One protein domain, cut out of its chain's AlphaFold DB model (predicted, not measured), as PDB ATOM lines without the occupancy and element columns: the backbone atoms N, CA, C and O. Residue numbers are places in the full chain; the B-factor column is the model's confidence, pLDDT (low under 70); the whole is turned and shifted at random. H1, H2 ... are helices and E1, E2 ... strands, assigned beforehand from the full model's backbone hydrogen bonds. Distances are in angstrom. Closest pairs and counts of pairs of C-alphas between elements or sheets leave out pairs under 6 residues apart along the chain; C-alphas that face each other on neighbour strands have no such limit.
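What this domain is: This is residues 27 to 155 of the 155 residues of an uncharacterized protein of Thermocrinis sp (UniProt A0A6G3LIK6). What shape do these coordinates make? A strongly twisted sheet of eight strands, E1 to E8, is the body, with H1 over one face and H2 over the opposite face; H3 packs on H1 and makes one end of the longest axis, while the long unnamed stretch 85 to 99 lies toward the other end. The sheet branches at E3, which has E2 on one side and both E5 and E6 on the other. What is it made of, and how large is it? The printed part has 129 residues, with three named helices and eight named strands; along the chain H1 comes between E1 and E2, H2 between E7 and E8, and H3 after E8; the class is mixed, helices and strands, and the neighbour strands are antiparallel but for the parallel pair E6 and E8. It is compact, with a radius of gyration of the C-alphas of 13.8 A, and spans 40 by 29 by 29 A.

Where its parts are: Where does the first half run? E1 is residues 28 to 33, 16.4 A long, from C-alpha 28 at (110.563, 149.286, 116.665), and H1 is residues 34 to 44, 14.8 A. E2 is residues 55 to 63, 24.2 A, and bends by 54 degrees at residue 59; E3 is residues 66 to 73, 22.6 A, with C-alpha 73 at (123.378, 151.674, 125.596). E4 is residues 82 to 84, 6.6 A. What follows? E5 is residues 100 to 103, 10.4 A, E6 is residues 113 to 118, 16.0 A, and E7 is residues 126 to 130, 12.3 A. H2 is residues 135 to 139, 7.8 A, and E8 is residues 141 to 144, 10.0 A. H3 is residues 147 to 153, 10.5 A, ending with C-alpha 153 at (118.784, 126.983, 125.947).

How they stand to each other: How are the strands joined from E1 to E3? E1 has antiparallel E7 on one side, with N 29 and O 129 at 2.8 A, and antiparallel E2 on the other, with N 30 and O 58 at 2.9 A. E2 and E3 form a hairpin, with N 61 and O 68 at 3.0 A. What lies beyond E3? E3's pairing is staggered: residues 66 to 69 pair with E6, where N 69 and O 115 are 2.9 A apart, and residues 72 to 73 pair with E5, where N 73 and O 102 are 2.8 A apart. E4 and E5 form a hairpin, with N 83 and O 101 at 2.8 A, and the parallel pair E6 and E8 has N 116 and O 143 at 2.8 A. Where are the helices? H1 is on the sheet at a height of 8.2 A, only just over none of its strands, with 2 of its 11 C-alphas falling on E1 and 2 on E6; H2, on the opposite face at a height of 8.3 A, is only just over E3, with 3 of its 5 C-alphas falling on it. H3 is not on the sheet but touches H1, at a shallow tilt of 28 degrees, opposite ways; their closest C-alphas, of Leu 43 and Gly 149, are 4.7 A apart. How do the helix backbones fare? Every O i to N i+4 pair of H1 is within hydrogen-bond range, against 2 of 3 in H3 and 0 of 1 in H2, where 2 of 2 O i to N i+3 pairs are.

The domain as a whole: How far does it reach? The two C-alphas farthest apart, of Ser 86 and Asn 155, are 40.3 A apart. Is it whole? The printed part has no cut and ends at the chain's last residue; the link from E4 to E5, 15 residues, is long. Where is confidence low? The mean pLDDT of the printed part is 86.0, and it is under 70 at residues 78 to 79, 122 to 123 and 146 to 155.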
ATOM      1  N   LYS A  27     110.886 149.292 111.852       95.19
ATOM      2  CA  LYS A  27     111.713 149.412 113.053       95.19
ATOM      3  C   LYS A  27     110.842 149.668 114.272       95.19
ATOM      4  O   LYS A  27     109.885 150.443 114.226       95.19
ATOM      5  N   PHE A  28     111.203 149.056 115.384       94.31
ATOM      6  CA  PHE A  28     110.563 149.286 116.665       94.31
ATOM      7  C   PHE A  28     111.583 149.329 117.793       94.31
ATOM      8  O   PHE A  28     112.657 148.741 117.710       94.31
ATOM      9  N   LEU A  29     111.218 150.031 118.859       95.75
ATOM     10  CA  LEU A  29     111.941 150.054 120.116       95.75
ATOM     11  C   LEU A  29     111.385 148.953 121.013       95.75
ATOM     12  O   LEU A  29     110.168 148.832 121.180       95.75
ATOM     13  N   GLY A  30     112.271 148.175 121.613       94.94
ATOM     14  CA  GLY A  30     111.917 147.199 122.630       94.94
ATOM     15  C   GLY A  30     112.876 147.240 123.808       94.94
ATOM     16  O   GLY A  30     113.922 147.892 123.763       94.94
ATOM     17  N   ILE A  31     112.505 146.551 124.884       94.81
ATOM     18  CA  ILE A  31     113.356 146.345 126.054       94.81
ATOM     19  C   ILE A  31     113.373 144.858 126.387       94.81
ATOM     20  O   ILE A  31     112.319 144.250 126.562       94.81
ATOM     21  N   PHE A  32     114.579 144.313 126.522       93.88
ATOM     22  CA  PHE A  32     114.801 143.029 127.173       93.88
ATOM     23  C   PHE A  32     115.026 143.229 128.662       93.88
ATOM     24  O   PHE A  32     115.755 144.145 129.059       93.88
ATOM     25  N   ASP A  33     114.406 142.382 129.473       92.75
ATOM     26  CA  ASP A  33     114.717 142.255 130.892       92.75
ATOM     27  C   ASP A  33     115.931 141.348 131.127       92.75
ATOM     28  O   ASP A  33     116.538 140.819 130.196       92.75
ATOM     29  N   LYS A  34     116.324 141.212 132.389       92.62
ATOM     30  CA  LYS A  34     117.526 140.489 132.792       92.62
ATOM     31  C   LYS A  34     117.488 139.013 132.427       92.62
ATOM     32  O   LYS A  34     118.523 138.486 132.027       92.62
ATOM     33  N   ASP A  35     116.339 138.363 132.554       90.00
ATOM     34  CA  ASP A  35     116.222 136.932 132.292       90.00
ATOM     35  C   ASP A  35     116.320 136.648 130.794       90.00
ATOM     36  O   ASP A  35     117.137 135.822 130.385       90.00
ATOM     37  N   ASN A  36     115.640 137.439 129.955       90.56
ATOM     38  CA  ASN A  36     115.840 137.384 128.507       90.56
ATOM     39  C   ASN A  36     117.291 137.693 128.119       90.56
ATOM     40  O   ASN A  36     117.864 137.036 127.249       90.56
ATOM     41  N   LEU A  37     117.911 138.690 128.759       92.12
ATOM     42  CA  LEU A  37     119.300 139.036 128.484       92.12
ATOM     43  C   LEU A  37     120.261 137.902 128.847       92.12
ATOM     44  O   LEU A  37     121.187 137.674 128.082       92.12
ATOM     45  N   ARG A  38     120.045 137.168 129.944       90.75
ATOM     46  CA  ARG A  38     120.881 136.009 130.312       90.75
ATOM     47  C   ARG A  38     120.847 134.932 129.236       90.75
ATOM     48  O   ARG A  38     121.900 134.524 128.755       90.75
ATOM     49  N   VAL A  39     119.648 134.556 128.792       89.06
ATOM     50  CA  VAL A  39     119.470 133.587 127.698       89.06
ATOM     51  C   VAL A  39     120.170 134.083 126.428       89.06
ATOM     52  O   VAL A  39     120.907 133.349 125.773       89.06
ATOM     53  N   LEU A  40     120.009 135.364 126.097       90.06
ATOM     54  CA  LEU A  40     120.663 135.982 124.945       90.06
ATOM     55  C   LEU A  40     122.192 135.998 125.046       90.06
ATOM     56  O   LEU A  40     122.859 135.740 124.046       90.06
ATOM     57  N   GLU A  41     122.764 136.290 126.213       91.06
ATOM     58  CA  GLU A  41     124.214 136.250 126.438       91.06
ATOM     59  C   GLU A  41     124.767 134.837 126.241       91.06
ATOM     60  O   GLU A  41     125.807 134.660 125.600       91.06
ATOM     61  N   GLU A  42     124.050 133.820 126.725       88.44
ATOM     62  CA  GLU A  42     124.419 132.418 126.540       88.44
ATOM     63  C   GLU A  42     124.358 131.989 125.073       88.44
ATOM     64  O   GLU A  42     125.247 131.267 124.614       88.44
ATOM     65  N   LEU A  43     123.354 132.447 124.326       86.62
ATOM     66  CA  LEU A  43     123.153 132.101 122.918       86.62
ATOM     67  C   LEU A  43     124.113 132.835 121.982       86.62
ATOM     68  O   LEU A  43     124.744 132.228 121.121       86.62
ATOM     69  N   LEU A  44     124.245 134.146 122.168       87.94
ATOM     70  CA  LEU A  44     125.105 135.009 121.356       87.94
ATOM     71  C   LEU A  44     126.571 134.930 121.787       87.94
ATOM     72  O   LEU A  44     127.457 135.444 121.103       87.94
ATOM     73  N   LYS A  45     126.827 134.290 122.934       88.12
ATOM     74  CA  LYS A  45     128.128 134.207 123.590       88.12
ATOM     75  C   LYS A  45     128.752 135.589 123.784       88.12
ATOM     76  O   LYS A  45     129.971 135.697 123.668       88.12
ATOM     77  N   THR A  46     127.953 136.616 124.064       89.38
ATOM     78  CA  THR A  46     128.396 138.012 124.208       89.38
ATOM     79  C   THR A  46     127.927 138.604 125.534       89.38
ATOM     80  O   THR A  46     126.927 138.150 126.068       89.38
ATOM     81  N   ASP A  47     128.628 139.609 126.066       91.19
ATOM     82  CA  ASP A  47     128.270 140.275 127.331       91.19
ATOM     83  C   ASP A  47     127.300 141.444 127.082       91.19
ATOM     84  O   ASP A  47     127.692 142.564 126.746       91.19
ATOM     85  N   LEU A  48     126.007 141.191 127.267       91.44
ATOM     86  CA  LEU A  48     124.932 142.182 127.239       91.44
ATOM     87  C   LEU A  48     124.760 142.884 128.605       91.44
ATOM     88  O   LEU A  48     123.830 143.677 128.805       91.44
ATOM     89  N   GLY A  49     125.709 142.724 129.522       89.81
ATOM     90  CA  GLY A  49     125.796 143.432 130.785       89.81
ATOM     91  C   GLY A  49     124.800 142.974 131.845       89.81
ATOM     92  O   GLY A  49     124.523 143.781 132.734       89.81
ATOM     93  N   THR A  50     124.262 141.748 131.781       90.81
ATOM     94  CA  THR A  50     123.291 141.213 132.772       90.81
ATOM     95  C   THR A  50     123.786 141.311 134.216       90.81
ATOM     96  O   THR A  50     123.000 141.503 135.141       90.81
ATOM     97  N   HIS A  51     125.102 141.251 134.417       88.06
ATOM     98  CA  HIS A  51     125.760 141.391 135.715       88.06
ATOM     99  C   HIS A  51     125.629 142.799 136.334       88.06
ATOM    100  O   HIS A  51     125.845 142.962 137.531       88.06
ATOM    101  N   LYS A  52     125.288 143.821 135.535       88.31
ATOM    102  CA  LYS A  52     125.194 145.236 135.956       88.31
ATOM    103  C   LYS A  52     123.842 145.886 135.689       88.31
ATOM    104  O   LYS A  52     123.604 146.983 136.188       88.31
ATOM    105  N   ARG A  53     122.987 145.288 134.856       87.25
ATOM    106  CA  ARG A  53     121.727 145.913 134.433       87.25
ATOM    107  C   ARG A  53     120.568 144.931 134.468       87.25
ATOM    108  O   ARG A  53     120.694 143.790 134.045       87.25
ATOM    109  N   GLU A  54     119.419 145.448 134.882       90.69
ATOM    110  CA  GLU A  54     118.160 144.698 134.906       90.69
ATOM    111  C   GLU A  54     117.436 144.715 133.558       90.69
ATOM    112  O   GLU A  54     116.546 143.907 133.317       90.69
ATOM    113  N   ARG A  55     117.764 145.677 132.686       92.38
ATOM    114  CA  ARG A  55     117.100 145.869 131.395       92.38
ATOM    115  C   ARG A  55     118.055 146.435 130.357       92.38
ATOM    116  O   ARG A  55     118.975 147.189 130.693       92.38
ATOM    117  N   ARG A  56     117.796 146.146 129.082       93.56
ATOM    118  CA  ARG A  56     118.529 146.732 127.958       93.56
ATOM    119  C   ARG A  56     117.586 147.066 126.799       93.56
ATOM    120  O   ARG A  56     116.902 146.172 126.300       93.56
ATOM    121  N   PRO A  57     117.549 148.335 126.360       95.31
ATOM    122  CA  PRO A  57     116.782 148.718 125.189       95.31
ATOM    123  C   PRO A  57     117.444 148.213 123.902       95.31
ATOM    124  O   PRO A  57     118.664 148.034 123.837       95.31
ATOM    125  N   PHE A  58     116.640 148.016 122.866       95.50
ATOM    126  CA  PHE A  58     117.090 147.649 121.530       95.50
ATOM    127  C   PHE A  58     116.203 148.277 120.457       95.50
ATOM    128  O   PHE A  58     115.014 148.500 120.686       95.50
ATOM    129  N   VAL A  59     116.764 148.519 119.273       96.12
ATOM    130  CA  VAL A  59     115.962 148.710 118.059       96.12
ATOM    131  C   VAL A  59     115.915 147.387 117.328       96.12
ATOM    132  O   VAL A  59     116.956 146.771 117.106       96.12
ATOM    133  N   GLY A  60     114.721 146.941 116.965       94.94
ATOM    134  CA  GLY A  60     114.545 145.712 116.217       94.94
ATOM    135  C   GLY A  60     113.625 145.872 115.027       94.94
ATOM    136  O   GLY A  60     112.930 146.877 114.878       94.94
ATOM    137  N   TYR A  61     113.640 144.870 114.164       94.31
ATOM    138  CA  TYR A  61     112.661 144.712 113.100       94.31
ATOM    139  C   TYR A  61     112.507 143.244 112.753       94.31
ATOM    140  O   TYR A  61     113.415 142.427 112.922       94.31
ATOM    141  N   PHE A  62     111.329 142.913 112.249       91.44
ATOM    142  CA  PHE A  62     111.037 141.572 111.794       91.44
ATOM    143  C   PHE A  62     111.243 141.466 110.292       91.44
ATOM    144  O   PHE A  62     110.794 142.328 109.542       91.44
ATOM    145  N   TYR A  63     111.865 140.375 109.861       90.38
ATOM    146  CA  TYR A  63     111.956 140.016 108.453       90.38
ATOM    147  C   TYR A  63     111.895 138.497 108.315       90.38
ATOM    148  O   TYR A  63     112.665 137.769 108.948       90.38
ATOM    149  N   SER A  64     110.936 137.999 107.536       88.50
ATOM    150  CA  SER A  64     110.628 136.577 107.403       88.50
ATOM    151  C   SER A  64     110.398 135.907 108.773       88.50
ATOM    152  O   SER A  64     109.531 136.337 109.539       88.50
ATOM    153  N   LYS A  65     111.153 134.857 109.116       87.06
ATOM    154  CA  LYS A  65     111.107 134.140 110.406       87.06
ATOM    155  C   LYS A  65     112.045 134.704 111.480       87.06
ATOM    156  O   LYS A  65     112.176 134.115 112.550       87.06
ATOM    157  N   TRP A  66     112.692 135.834 111.205       89.94
ATOM    158  CA  TRP A  66     113.754 136.376 112.041       89.94
ATOM    159  C   TRP A  66     113.366 137.710 112.674       89.94
ATOM    160  O   TRP A  66     112.619 138.513 112.104       89.94
ATOM    161  N   LEU A  67     113.903 137.924 113.867       91.50
ATOM    162  CA  LEU A  67     113.992 139.198 114.554       91.50
ATOM    163  C   LEU A  67     115.444 139.670 114.460       91.50
ATOM    164  O   LEU A  67     116.356 138.976 114.899       91.50
ATOM    165  N   PHE A  68     115.649 140.845 113.887       93.50
ATOM    166  CA  PHE A  68     116.944 141.511 113.867       93.50
ATOM    167  C   PHE A  68     116.980 142.524 115.001       93.50
ATOM    168  O   PHE A  68     116.041 143.306 115.145       93.50
ATOM    169  N   VAL A  69     118.038 142.499 115.809       94.88
ATOM    170  CA  VAL A  69     118.163 143.302 117.030       94.88
ATOM    171  C   VAL A  69     119.471 144.075 117.022       94.88
ATOM    172  O   VAL A  69     120.543 143.487 116.958       94.88
ATOM    173  N   CYS A  70     119.392 145.391 117.170       95.62
ATOM    174  CA  CYS A  70     120.516 146.246 117.526       95.62
ATOM    175  C   CYS A  70     120.357 146.664 118.989       95.62
ATOM    176  O   CYS A  70     119.489 147.476 119.325       95.62
ATOM    177  N   PHE A  71     121.196 146.129 119.875       95.38
ATOM    178  CA  PHE A  71     121.186 146.537 121.278       95.38
ATOM    179  C   PHE A  71     121.658 147.979 121.445       95.38
ATOM    180  O   PHE A  71     122.536 148.461 120.726       95.38
ATOM    181  N   LEU A  72     121.097 148.651 122.445       94.75
ATOM    182  CA  LEU A  72     121.407 150.033 122.765       94.75
ATOM    183  C   LEU A  72     122.046 150.162 124.150       94.75
ATOM    184  O   LEU A  72     121.854 149.342 125.052       94.75
ATOM    185  N   THR A  73     122.789 151.245 124.330       91.44
ATOM    186  CA  THR A  73     123.378 151.674 125.596       91.44
ATOM    187  C   THR A  73     123.139 153.168 125.820       91.44
ATOM    188  O   THR A  73     122.840 153.919 124.885       91.44
ATOM    189  N   ARG A  74     123.232 153.597 127.082       87.06
ATOM    190  CA  ARG A  74     123.199 155.018 127.470       87.06
ATOM    191  C   ARG A  74     124.587 155.655 127.440       87.06
ATOM    192  O   ARG A  74     124.697 156.871 127.369       87.06
ATOM    193  N   GLU A  75     125.628 154.835 127.515       82.19
ATOM    194  CA  GLU A  75     127.009 155.291 127.631       82.19
ATOM    195  C   GLU A  75     127.595 155.603 126.254       82.19
ATOM    196  O   GLU A  75     127.531 154.781 125.338       82.19
ATOM    197  N   ASN A  76     128.177 156.795 126.125       80.88
ATOM    198  CA  ASN A  76     128.992 157.157 124.978       80.88
ATOM    199  C   ASN A  76     130.450 156.790 125.276       80.88
ATOM    200  O   ASN A  76     131.083 157.427 126.115       80.88
ATOM    201  N   HIS A  77     130.974 155.768 124.601       70.31
ATOM    202  CA  HIS A  77     132.369 155.334 124.745       70.31
ATOM    203  C   HIS A  77     133.260 155.769 123.568       70.31
ATOM    204  O   HIS A  77     134.269 155.124 123.301       70.31
ATOM    205  N   GLY A  78     132.895 156.841 122.859       67.81
ATOM    206  CA  GLY A  78     133.651 157.361 121.717       67.81
ATOM    207  C   GLY A  78     133.117 156.820 120.397       67.81
ATOM    208  O   GLY A  78     132.291 157.473 119.766       67.81
ATOM    209  N   ASP A  79     133.518 155.606 120.016       68.50
ATOM    210  CA  ASP A  79     133.235 155.019 118.691       68.50
ATOM    211  C   ASP A  79     131.796 154.506 118.511       68.50
ATOM    212  O   ASP A  79     131.523 153.683 117.641       68.50
ATOM    213  N   VAL A  80     130.847 154.943 119.339       79.19
ATOM    214  CA  VAL A  80     129.467 154.444 119.313       79.19
ATOM    215  C   VAL A  80     128.583 155.257 118.370       79.19
ATOM    216  O   VAL A  80     128.621 156.487 118.341       79.19
ATOM    217  N   MET A  81     127.719 154.581 117.616       85.62
ATOM    218  CA  MET A  81     126.784 155.253 116.720       85.62
ATOM    219  C   MET A  81     125.591 155.786 117.514       85.62
ATOM    220  O   MET A  81     124.946 155.059 118.273       85.62
ATOM    221  N   ARG A  82     125.280 157.072 117.344       90.94
ATOM    222  CA  ARG A  82     124.132 157.717 117.991       90.94
ATOM    223  C   ARG A  82     122.819 157.227 117.378       90.94
ATOM    224  O   ARG A  82     122.661 157.231 116.165       90.94
ATOM    225  N   VAL A  83     121.848 156.911 118.232       91.38
ATOM    226  CA  VAL A  83     120.484 156.518 117.860       91.38
ATOM    227  C   VAL A  83     119.495 157.511 118.471       91.38
ATOM    228  O   VAL A  83     119.431 157.676 119.693       91.38
ATOM    229  N   ASN A  84     118.725 158.198 117.626       92.06
ATOM    230  CA  ASN A  84     117.725 159.172 118.065       92.06
ATOM    231  C   ASN A  84     116.388 158.479 118.372       92.06
ATOM    232  O   ASN A  84     115.557 158.271 117.491       92.06
ATOM    233  N   LEU A  85     116.167 158.142 119.641       92.00
ATOM    234  CA  LEU A  85     114.935 157.514 120.118       92.00
ATOM    235  C   LEU A  85     113.739 158.472 120.174       92.00
ATOM    236  O   LEU A  85     112.625 158.011 120.414       92.00
ATOM    237  N   SER A  86     113.919 159.779 119.961       90.62
ATOM    238  CA  SER A  86     112.789 160.706 119.785       90.62
ATOM    239  C   SER A  86     112.011 160.444 118.489       90.62
ATOM    240  O   SER A  86     110.879 160.894 118.361       90.62
ATOM    241  N   LEU A  87     112.586 159.678 117.554       91.62
ATOM    242  CA  LEU A  87     111.921 159.217 116.329       91.62
ATOM    243  C   LEU A  87     111.009 157.997 116.558       91.62
ATOM    244  O   LEU A  87     110.394 157.489 115.619       91.62
ATOM    245  N   CYS A  88     110.927 157.504 117.797       92.81
ATOM    246  CA  CYS A  88     110.057 156.404 118.187       92.81
ATOM    247  C   CYS A  88     108.790 156.924 118.872       92.81
ATOM    248  O   CYS A  88     108.864 157.724 119.807       92.81
ATOM    249  N   ASN A  89     107.628 156.407 118.473       92.50
ATOM    250  CA  ASN A  89     106.362 156.659 119.161       92.50
ATOM    251  C   ASN A  89     106.285 155.804 120.439       92.50
ATOM    252  O   ASN A  89     105.721 154.708 120.430       92.50
ATOM    253  N   LYS A  90     106.939 156.271 121.509       92.50
ATOM    254  CA  LYS A  90     107.113 155.527 122.764       92.50
ATOM    255  C   LYS A  90     105.802 155.408 123.544       92.50
ATOM    256  O   LYS A  90     105.180 156.408 123.896       92.50
ATOM    257  N   LYS A  91     105.452 154.184 123.931       90.88
ATOM    258  CA  LYS A  91     104.441 153.900 124.950       90.88
ATOM    259  C   LYS A  91     104.881 154.418 126.320       90.88
ATOM    260  O   LYS A  91     106.073 154.519 126.616       90.88
ATOM    261  N   LYS A  92     103.897 154.662 127.192       86.50
ATOM    262  CA  LYS A  92     104.092 155.169 128.563       86.50
ATOM    263  C   LYS A  92     105.074 154.327 129.385       86.50
ATOM    264  O   LYS A  92     105.869 154.883 130.127       86.50
ATOM    265  N   GLU A  93     105.064 153.008 129.215       83.88
ATOM    266  CA  GLU A  93     105.968 152.079 129.910       83.88
ATOM    267  C   GLU A  93     107.458 152.267 129.561       83.88
ATOM    268  O   GLU A  93     108.332 151.858 130.325       83.88
ATOM    269  N   CYS A  94     107.757 152.946 128.449       87.56
ATOM    270  CA  CYS A  94     109.115 153.218 127.978       87.56
ATOM    271  C   CYS A  94     109.461 154.716 127.950       87.56
ATOM    272  O   CYS A  94     110.484 155.096 127.374       87.56
ATOM    273  N   SER A  95     108.648 155.573 128.577       80.56
ATOM    274  CA  SER A  95     108.874 157.028 128.627       80.56
ATOM    275  C   SER A  95     110.191 157.406 129.317       80.56
ATOM    276  O   SER A  95     110.814 158.401 128.959       80.56
ATOM    277  N   ASN A  96     110.666 156.563 130.241       84.00
ATOM    278  CA  ASN A  96     111.931 156.742 130.957       84.00
ATOM    279  C   ASN A  96     113.180 156.513 130.077       84.00
ATOM    280  O   ASN A  96     114.310 156.699 130.540       84.00
ATOM    281  N   LEU A  97     113.020 156.069 128.824       85.75
ATOM    282  CA  LEU A  97     114.123 155.989 127.868       85.75
ATOM    283  C   LEU A  97     114.442 157.381 127.317       85.75
ATOM    284  O   LEU A  97     113.598 158.017 126.679       85.75
ATOM    285  N   GLN A  98     115.693 157.806 127.500       85.44
ATOM    286  CA  GLN A  98     116.214 159.074 126.988       85.44
ATOM    287  C   GLN A  98     115.964 159.230 125.475       85.44
ATOM    288  O   GLN A  98     115.804 158.254 124.736       85.44
ATOM    289  N   GLY A  99     115.896 160.478 125.002       87.62
ATOM    290  CA  GLY A  99     115.725 160.781 123.574       87.62
ATOM    291  C   GLY A  99     116.918 160.345 122.724       87.62
ATOM    292  O   GLY A  99     116.758 160.036 121.550       87.62
ATOM    293  N   ILE A 100     118.105 160.252 123.321       91.38
ATOM    294  CA  ILE A 100     119.328 159.801 122.660       91.38
ATOM    295  C   ILE A 100     119.793 158.510 123.328       91.38
ATOM    296  O   ILE A 100     119.823 158.410 124.551       91.38
ATOM    297  N   SER A 101     120.171 157.542 122.505       93.31
ATOM    298  CA  SER A 101     120.890 156.340 122.912       93.31
ATOM    299  C   SER A 101     122.069 156.127 121.969       93.31
ATOM    300  O   SER A 101     122.234 156.856 120.990       93.31
ATOM    301  N   TYR A 102     122.877 155.116 122.247       93.81
ATOM    302  CA  TYR A 102     124.008 154.738 121.418       93.81
ATOM    303  C   TYR A 102     123.963 153.248 121.121       93.81
ATOM    304  O   TYR A 102     123.388 152.477 121.894       93.81
ATOM    305  N   THR A 103     124.564 152.833 120.017       93.56
ATOM    306  CA  THR A 103     124.697 151.416 119.694       93.56
ATOM    307  C   THR A 103     125.605 150.717 120.684       93.56
ATOM    308  O   THR A 103     126.645 151.228 121.101       93.56
ATOM    309  N   PHE A 104     125.200 149.519 121.082       93.19
ATOM    310  CA  PHE A 104     126.023 148.672 121.918       93.19
ATOM    311  C   PHE A 104     127.206 148.117 121.122       93.19
ATOM    312  O   PHE A 104     127.018 147.479 120.088       93.19
ATOM    313  N   TYR A 105     128.410 148.318 121.651       91.62
ATOM    314  CA  TYR A 105     129.623 147.702 121.133       91.62
ATOM    315  C   TYR A 105     129.806 146.299 121.718       91.62
ATOM    316  O   TYR A 105     129.997 146.139 122.929       91.62
ATOM    317  N   ASP A 106     129.792 145.288 120.855       90.75
ATOM    318  CA  ASP A 106     130.164 143.928 121.215       90.75
ATOM    319  C   ASP A 106     131.684 143.857 121.408       90.75
ATOM    320  O   ASP A 106     132.456 143.872 120.448       90.75
ATOM    321  N   ARG A 107     132.125 143.761 122.666       88.69
ATOM    322  CA  ARG A 107     133.555 143.685 123.005       88.69
ATOM    323  C   ARG A 107     134.213 142.387 122.550       88.69
ATOM    324  O   ARG A 107     135.412 142.387 122.281       88.69
ATOM    325  N   LYS A 108     133.455 141.293 122.475       88.38
ATOM    326  CA  LYS A 108     133.979 139.979 122.112       88.38
ATOM    327  C   LYS A 108     134.205 139.876 120.610       88.38
ATOM    328  O   LYS A 108     135.281 139.470 120.184       88.38
ATOM    329  N   ASN A 109     133.211 140.283 119.828       87.62
ATOM    330  CA  ASN A 109     133.268 140.299 118.367       87.62
ATOM    331  C   ASN A 109     133.866 141.605 117.813       87.62
ATOM    332  O   ASN A 109     134.010 141.741 116.604       87.62
ATOM    333  N   ARG A 110     134.228 142.558 118.681       89.00
ATOM    334  CA  ARG A 110     134.890 143.833 118.357       89.00
ATOM    335  C   ARG A 110     134.152 144.657 117.294       89.00
ATOM    336  O   ARG A 110     134.718 144.985 116.255       89.00
ATOM    337  N   GLY A 111     132.882 144.978 117.537       90.06
ATOM    338  CA  GLY A 111     132.104 145.764 116.576       90.06
ATOM    339  C   GLY A 111     130.664 146.067 116.978       90.06
ATOM    340  O   GLY A 111     130.217 145.748 118.080       90.06
ATOM    341  N   PHE A 112     129.936 146.685 116.047       90.81
ATOM    342  CA  PHE A 112     128.498 146.945 116.134       90.81
ATOM    343  C   PHE A 112     127.758 146.000 115.203       90.81
ATOM    344  O   PHE A 112     128.120 145.870 114.033       90.81
ATOM    345  N   TYR A 113     126.725 145.353 115.728       92.75
ATOM    346  CA  TYR A 113     126.095 144.235 115.046       92.75
ATOM    347  C   TYR A 113     124.577 144.286 115.139       92.75
ATOM    348  O   TYR A 113     124.005 144.740 116.135       92.75
ATOM    349  N   LEU A 114     123.952 143.742 114.100       94.38
ATOM    350  CA  LEU A 114     122.578 143.275 114.133       94.38
ATOM    351  C   LEU A 114     122.567 141.793 114.500       94.38
ATOM    352  O   LEU A 114     123.107 140.957 113.783       94.38
ATOM    353  N   TYR A 115     121.930 141.452 115.609       93.56
ATOM    354  CA  TYR A 115     121.771 140.069 116.034       93.56
ATOM    355  C   TYR A 115     120.519 139.485 115.397       93.56
ATOM    356  O   TYR A 115     119.423 140.016 115.585       93.56
ATOM    357  N   ARG A 116     120.676 138.398 114.640       92.56
ATOM    358  CA  ARG A 116     119.569 137.676 114.015       92.56
ATOM    359  C   ARG A 116     119.100 136.549 114.927       92.56
ATOM    360  O   ARG A 116     119.820 135.577 115.152       92.56
ATOM    361  N   LEU A 117     117.871 136.673 115.410       89.88
ATOM    362  CA  LEU A 117     117.253 135.803 116.407       89.88
ATOM    363  C   LEU A 117     116.009 135.134 115.803       89.88
ATOM    364  O   LEU A 117     115.246 135.811 115.105       89.88
ATOM    365  N   PRO A 118     115.768 133.829 116.017       86.88
ATOM    366  CA  PRO A 118     114.508 133.208 115.618       86.88
ATOM    367  C   PRO A 118     113.324 133.913 116.291       86.88
ATOM    368  O   PRO A 118     113.374 134.180 117.490       86.88
ATOM    369  N   LYS A 119     112.241 134.189 115.553       82.81
ATOM    370  CA  LYS A 119     111.033 134.825 116.124       82.81
ATOM    371  C   LYS A 119     110.455 134.051 117.310       82.81
ATOM    372  O   LYS A 119     109.952 134.661 118.245       82.81
ATOM    373  N   ASP A 120     110.534 132.727 117.266       77.88
ATOM    374  CA  ASP A 120     109.942 131.859 118.286       77.88
ATOM    375  C   ASP A 120     110.763 131.785 119.576       77.88
ATOM    376  O   ASP A 120     110.222 131.407 120.609       77.88
ATOM    377  N   LEU A 121     112.040 132.180 119.520       71.50
ATOM    378  CA  LEU A 121     112.955 132.161 120.659       71.50
ATOM    379  C   LEU A 121     112.610 133.245 121.689       71.50
ATOM    380  O   LEU A 121     112.908 133.090 122.865       71.50
ATOM    381  N   ILE A 122     112.028 134.361 121.243       65.94
ATOM    382  CA  ILE A 122     111.937 135.577 122.046       65.94
ATOM    383  C   ILE A 122     110.554 136.194 121.907       65.94
ATOM    384  O   ILE A 122     110.317 137.071 121.072       65.94
ATOM    385  N   LYS A 123     109.632 135.725 122.745       64.19
ATOM    386  CA  LYS A 123     108.264 136.251 122.811       64.19
ATOM    387  C   LYS A 123     108.071 137.292 123.918       64.19
ATOM    388  O   LYS A 123     107.104 138.042 123.859       64.19
ATOM    389  N   ASP A 124     109.030 137.425 124.835       77.12
ATOM    390  CA  ASP A 124     108.810 138.102 126.122       77.12
ATOM    391  C   ASP A 124     109.509 139.467 126.258       77.12
ATOM    392  O   ASP A 124     109.829 139.912 127.358       77.12
ATOM    393  N   TYR A 125     109.747 140.176 125.150       90.12
ATOM    394  CA  TYR A 125     110.250 141.551 125.228       90.12
ATOM    395  C   TYR A 125     109.124 142.571 125.423       90.12
ATOM    396  O   TYR A 125     108.013 142.429 124.912       90.12
ATOM    397  N   ILE A 126     109.445 143.684 126.081       91.75
ATOM    398  CA  ILE A 126     108.517 144.809 126.223       91.75
ATOM    399  C   ILE A 126     108.560 145.634 124.934       91.75
ATOM    400  O   ILE A 126     109.580 146.254 124.620       91.75
ATOM    401  N   PHE A 127     107.465 145.646 124.173       92.75
ATOM    402  CA  PHE A 127     107.339 146.458 122.961       92.75
ATOM    403  C   PHE A 127     107.046 147.924 123.302       92.75
ATOM    404  O   PHE A 127     105.936 148.263 123.710       92.75
ATOM    405  N   CYS A 128     108.004 148.810 123.032       93.62
ATOM    406  CA  CYS A 128     107.907 150.227 123.366       93.62
ATOM    407  C   CYS A 128     107.265 151.094 122.284       93.62
ATOM    408  O   CYS A 128     106.860 152.206 122.602       93.62
ATOM    409  N   GLY A 129     107.187 150.648 121.028       93.50
ATOM    410  CA  GLY A 129     106.599 151.429 119.933       93.50
ATOM    411  C   GLY A 129     107.423 151.417 118.650       93.50
ATOM    412  O   GLY A 129     108.591 151.039 118.648       93.50
ATOM    413  N   PHE A 130     106.809 151.842 117.546       94.81
ATOM    414  CA  PHE A 130     107.471 151.919 116.241       94.81
ATOM    415  C   PHE A 130     108.361 153.155 116.121       94.81
ATOM    416  O   PHE A 130     108.055 154.207 116.686       94.81
ATOM    417  N   CYS A 131     109.432 153.023 115.346       94.25
ATOM    418  CA  CYS A 131     110.389 154.080 115.049       94.25
ATOM    419  C   CYS A 131     110.429 154.361 113.546       94.25
ATOM    420  O   CYS A 131     110.220 153.455 112.738       94.25
ATOM    421  N   LYS A 132     110.715 155.612 113.188       92.88
ATOM    422  CA  LYS A 132     110.948 156.052 111.806       92.88
ATOM    423  C   LYS A 132     112.399 156.495 111.629       92.88
ATOM    424  O   LYS A 132     113.051 156.827 112.617       92.88
ATOM    425  N   ASP A 133     112.873 156.501 110.389       88.69
ATOM    426  CA  ASP A 133     114.159 157.078 109.981       88.69
ATOM    427  C   ASP A 133     115.380 156.467 110.711       88.69
ATOM    428  O   ASP A 133     116.349 157.146 111.072       88.69
ATOM    429  N   LEU A 134     115.324 155.153 110.982       88.81
ATOM    430  CA  LEU A 134     116.387 154.375 111.641       88.81
ATOM    431  C   LEU A 134     117.052 153.345 110.701       88.81
ATOM    432  O   LEU A 134     117.647 152.372 111.162       88.81
ATOM    433  N   GLU A 135     116.995 153.551 109.384       87.88
ATOM    434  CA  GLU A 135     117.520 152.640 108.344       87.88
ATOM    435  C   GLU A 135     119.050 152.547 108.371       87.88
ATOM    436  O   GLU A 135     119.643 151.582 107.906       87.88
ATOM    437  N   HIS A 136     119.721 153.532 108.964       85.00
ATOM    438  CA  HIS A 136     121.167 153.510 109.166       85.00
ATOM    439  C   HIS A 136     121.640 152.317 110.024       85.00
ATOM    440  O   HIS A 136     122.792 151.910 109.895       85.00
ATOM    441  N   ILE A 137     120.753 151.720 110.831       87.06
ATOM    442  CA  ILE A 137     121.011 150.485 111.587       87.06
ATOM    443  C   ILE A 137     121.193 149.274 110.653       87.06
ATOM    444  O   ILE A 137     121.935 148.353 110.986       87.06
ATOM    445  N   ASP A 138     120.594 149.289 109.460       87.19
ATOM    446  CA  ASP A 138     120.660 148.176 108.497       87.19
ATOM    447  C   ASP A 138     122.033 148.032 107.836       87.19
ATOM    448  O   ASP A 138     122.301 147.050 107.151       87.19
ATOM    449  N   LYS A 139     122.927 149.000 108.065       88.38
ATOM    450  CA  LYS A 139     124.312 148.971 107.586       88.38
ATOM    451  C   LYS A 139     125.222 148.092 108.446       88.38
ATOM    452  O   LYS A 139     126.378 147.894 108.082       88.38
ATOM    453  N   PHE A 140     124.746 147.612 109.595       89.19
ATOM    454  CA  PHE A 140     125.552 146.771 110.470       89.19
ATOM    455  C   PHE A 140     125.674 145.343 109.959       89.19
ATOM    456  O   PHE A 140     124.735 144.763 109.417       89.19
ATOM    457  N   ASN A 141     126.841 144.754 110.220       91.19
ATOM    458  CA  ASN A 141     127.064 143.338 109.988       91.19
ATOM    459  C   ASN A 141     126.110 142.511 110.856       91.19
ATOM    460  O   ASN A 141     125.816 142.861 112.004       91.19
ATOM    461  N   VAL A 142     125.645 141.394 110.305       91.88
ATOM    462  CA  VAL A 142     124.709 140.502 110.988       91.88
ATOM    463  C   VAL A 142     125.477 139.386 111.691       91.88
ATOM    464  O   VAL A 142     126.283 138.701 111.064       91.88
ATOM    465  N   ILE A 143     125.207 139.185 112.981       88.38
ATOM    466  CA  ILE A 143     125.641 138.005 113.740       88.38
ATOM    467  C   ILE A 143     124.441 137.090 113.944       88.38
ATOM    468  O   ILE A 143     123.364 137.522 114.356       88.38
ATOM    469  N   GLU A 144     124.643 135.808 113.676       82.31
ATOM    470  CA  GLU A 144     123.627 134.774 113.825       82.31
ATOM    471  C   GLU A 144     123.889 133.953 115.092       82.31
ATOM    472  O   GLU A 144     125.042 133.694 115.450       82.31
ATOM    473  N   VAL A 145     122.815 133.526 115.763       70.81
ATOM    474  CA  VAL A 145     122.907 132.500 116.812       70.81
ATOM    475  C   VAL A 145     123.433 131.216 116.162       70.81
ATOM    476  O   VAL A 145     122.857 130.753 115.179       70.81
ATOM    477  N   ARG A 146     124.527 130.654 116.685       61.66
ATOM    478  CA  ARG A 146     125.056 129.361 116.224       61.66
ATOM    479  C   ARG A 146     124.212 128.218 116.811       61.66
ATOM    480  O   ARG A 146     123.759 128.313 117.953       61.66
ATOM    481  N   ASP A 147     123.982 127.161 116.029       54.31
ATOM    482  CA  ASP A 147     123.068 126.045 116.355       54.31
ATOM    483  C   ASP A 147     123.379 125.334 117.690       54.31
ATOM    484  O   ASP A 147     122.480 124.804 118.345       54.31
ATOM    485  N   ASP A 148     124.632 125.372 118.148       55.03
ATOM    486  CA  ASP A 148     125.075 124.813 119.430       55.03
ATOM    487  C   ASP A 148     124.546 125.582 120.653       55.03
ATOM    488  O   ASP A 148     124.441 125.020 121.747       55.03
ATOM    489  N   GLY A 149     124.194 126.859 120.483       52.34
ATOM    490  CA  GLY A 149     123.532 127.666 121.506       52.34
ATOM    491  C   GLY A 149     122.069 127.269 121.692       52.34
ATOM    492  O   GLY A 149     121.617 127.105 122.825       52.34
ATOM    493  N   LEU A 150     121.340 127.060 120.591       56.22
ATOM    494  CA  LEU A 150     119.908 126.745 120.617       56.22
ATOM    495  C   LEU A 150     119.628 125.428 121.355       56.22
ATOM    496  O   LEU A 150     118.729 125.382 122.185       56.22
ATOM    497  N   GLN A 151     120.436 124.384 121.148       51.41
ATOM    498  CA  GLN A 151     120.258 123.098 121.841       51.41
ATOM    499  C   GLN A 151     120.470 123.164 123.363       51.41
ATOM    500  O   GLN A 151     119.980 122.292 124.073       51.41
ATOM    501  N   ARG A 152     121.202 124.158 123.885       50.56
ATOM    502  CA  ARG A 152     121.452 124.297 125.332       50.56
ATOM    503  C   ARG A 152     120.430 125.169 126.048       50.56
ATOM    504  O   ARG A 152     120.227 124.971 127.231       50.56
ATOM    505  N   ALA A 153     119.806 126.120 125.353       49.94
ATOM    506  CA  ALA A 153     118.784 126.983 125.947       49.94
ATOM    507  C   ALA A 153     117.416 126.288 126.103       49.94
ATOM    508  O   ALA A 153     116.549 126.798 126.806       49.94
ATOM    509  N   PHE A 154     117.216 125.149 125.431       47.91
ATOM    510  CA  PHE A 154     115.960 124.390 125.414       47.91
ATOM    511  C   PHE A 154     116.070 122.978 126.025       47.91
ATOM    512  O   PHE A 154     115.147 122.183 125.852       47.91
ATOM    513  N   ASN A 155     117.171 122.665 126.720       38.97
ATOM    514  CA  ASN A 155     117.367 121.444 127.519       38.97
ATOM    515  C   ASN A 155     117.571 121.818 128.989       38.97
ATOM    516  O   ASN A 155     117.176 121.008 129.853       38.97
TER     517      ASN A 155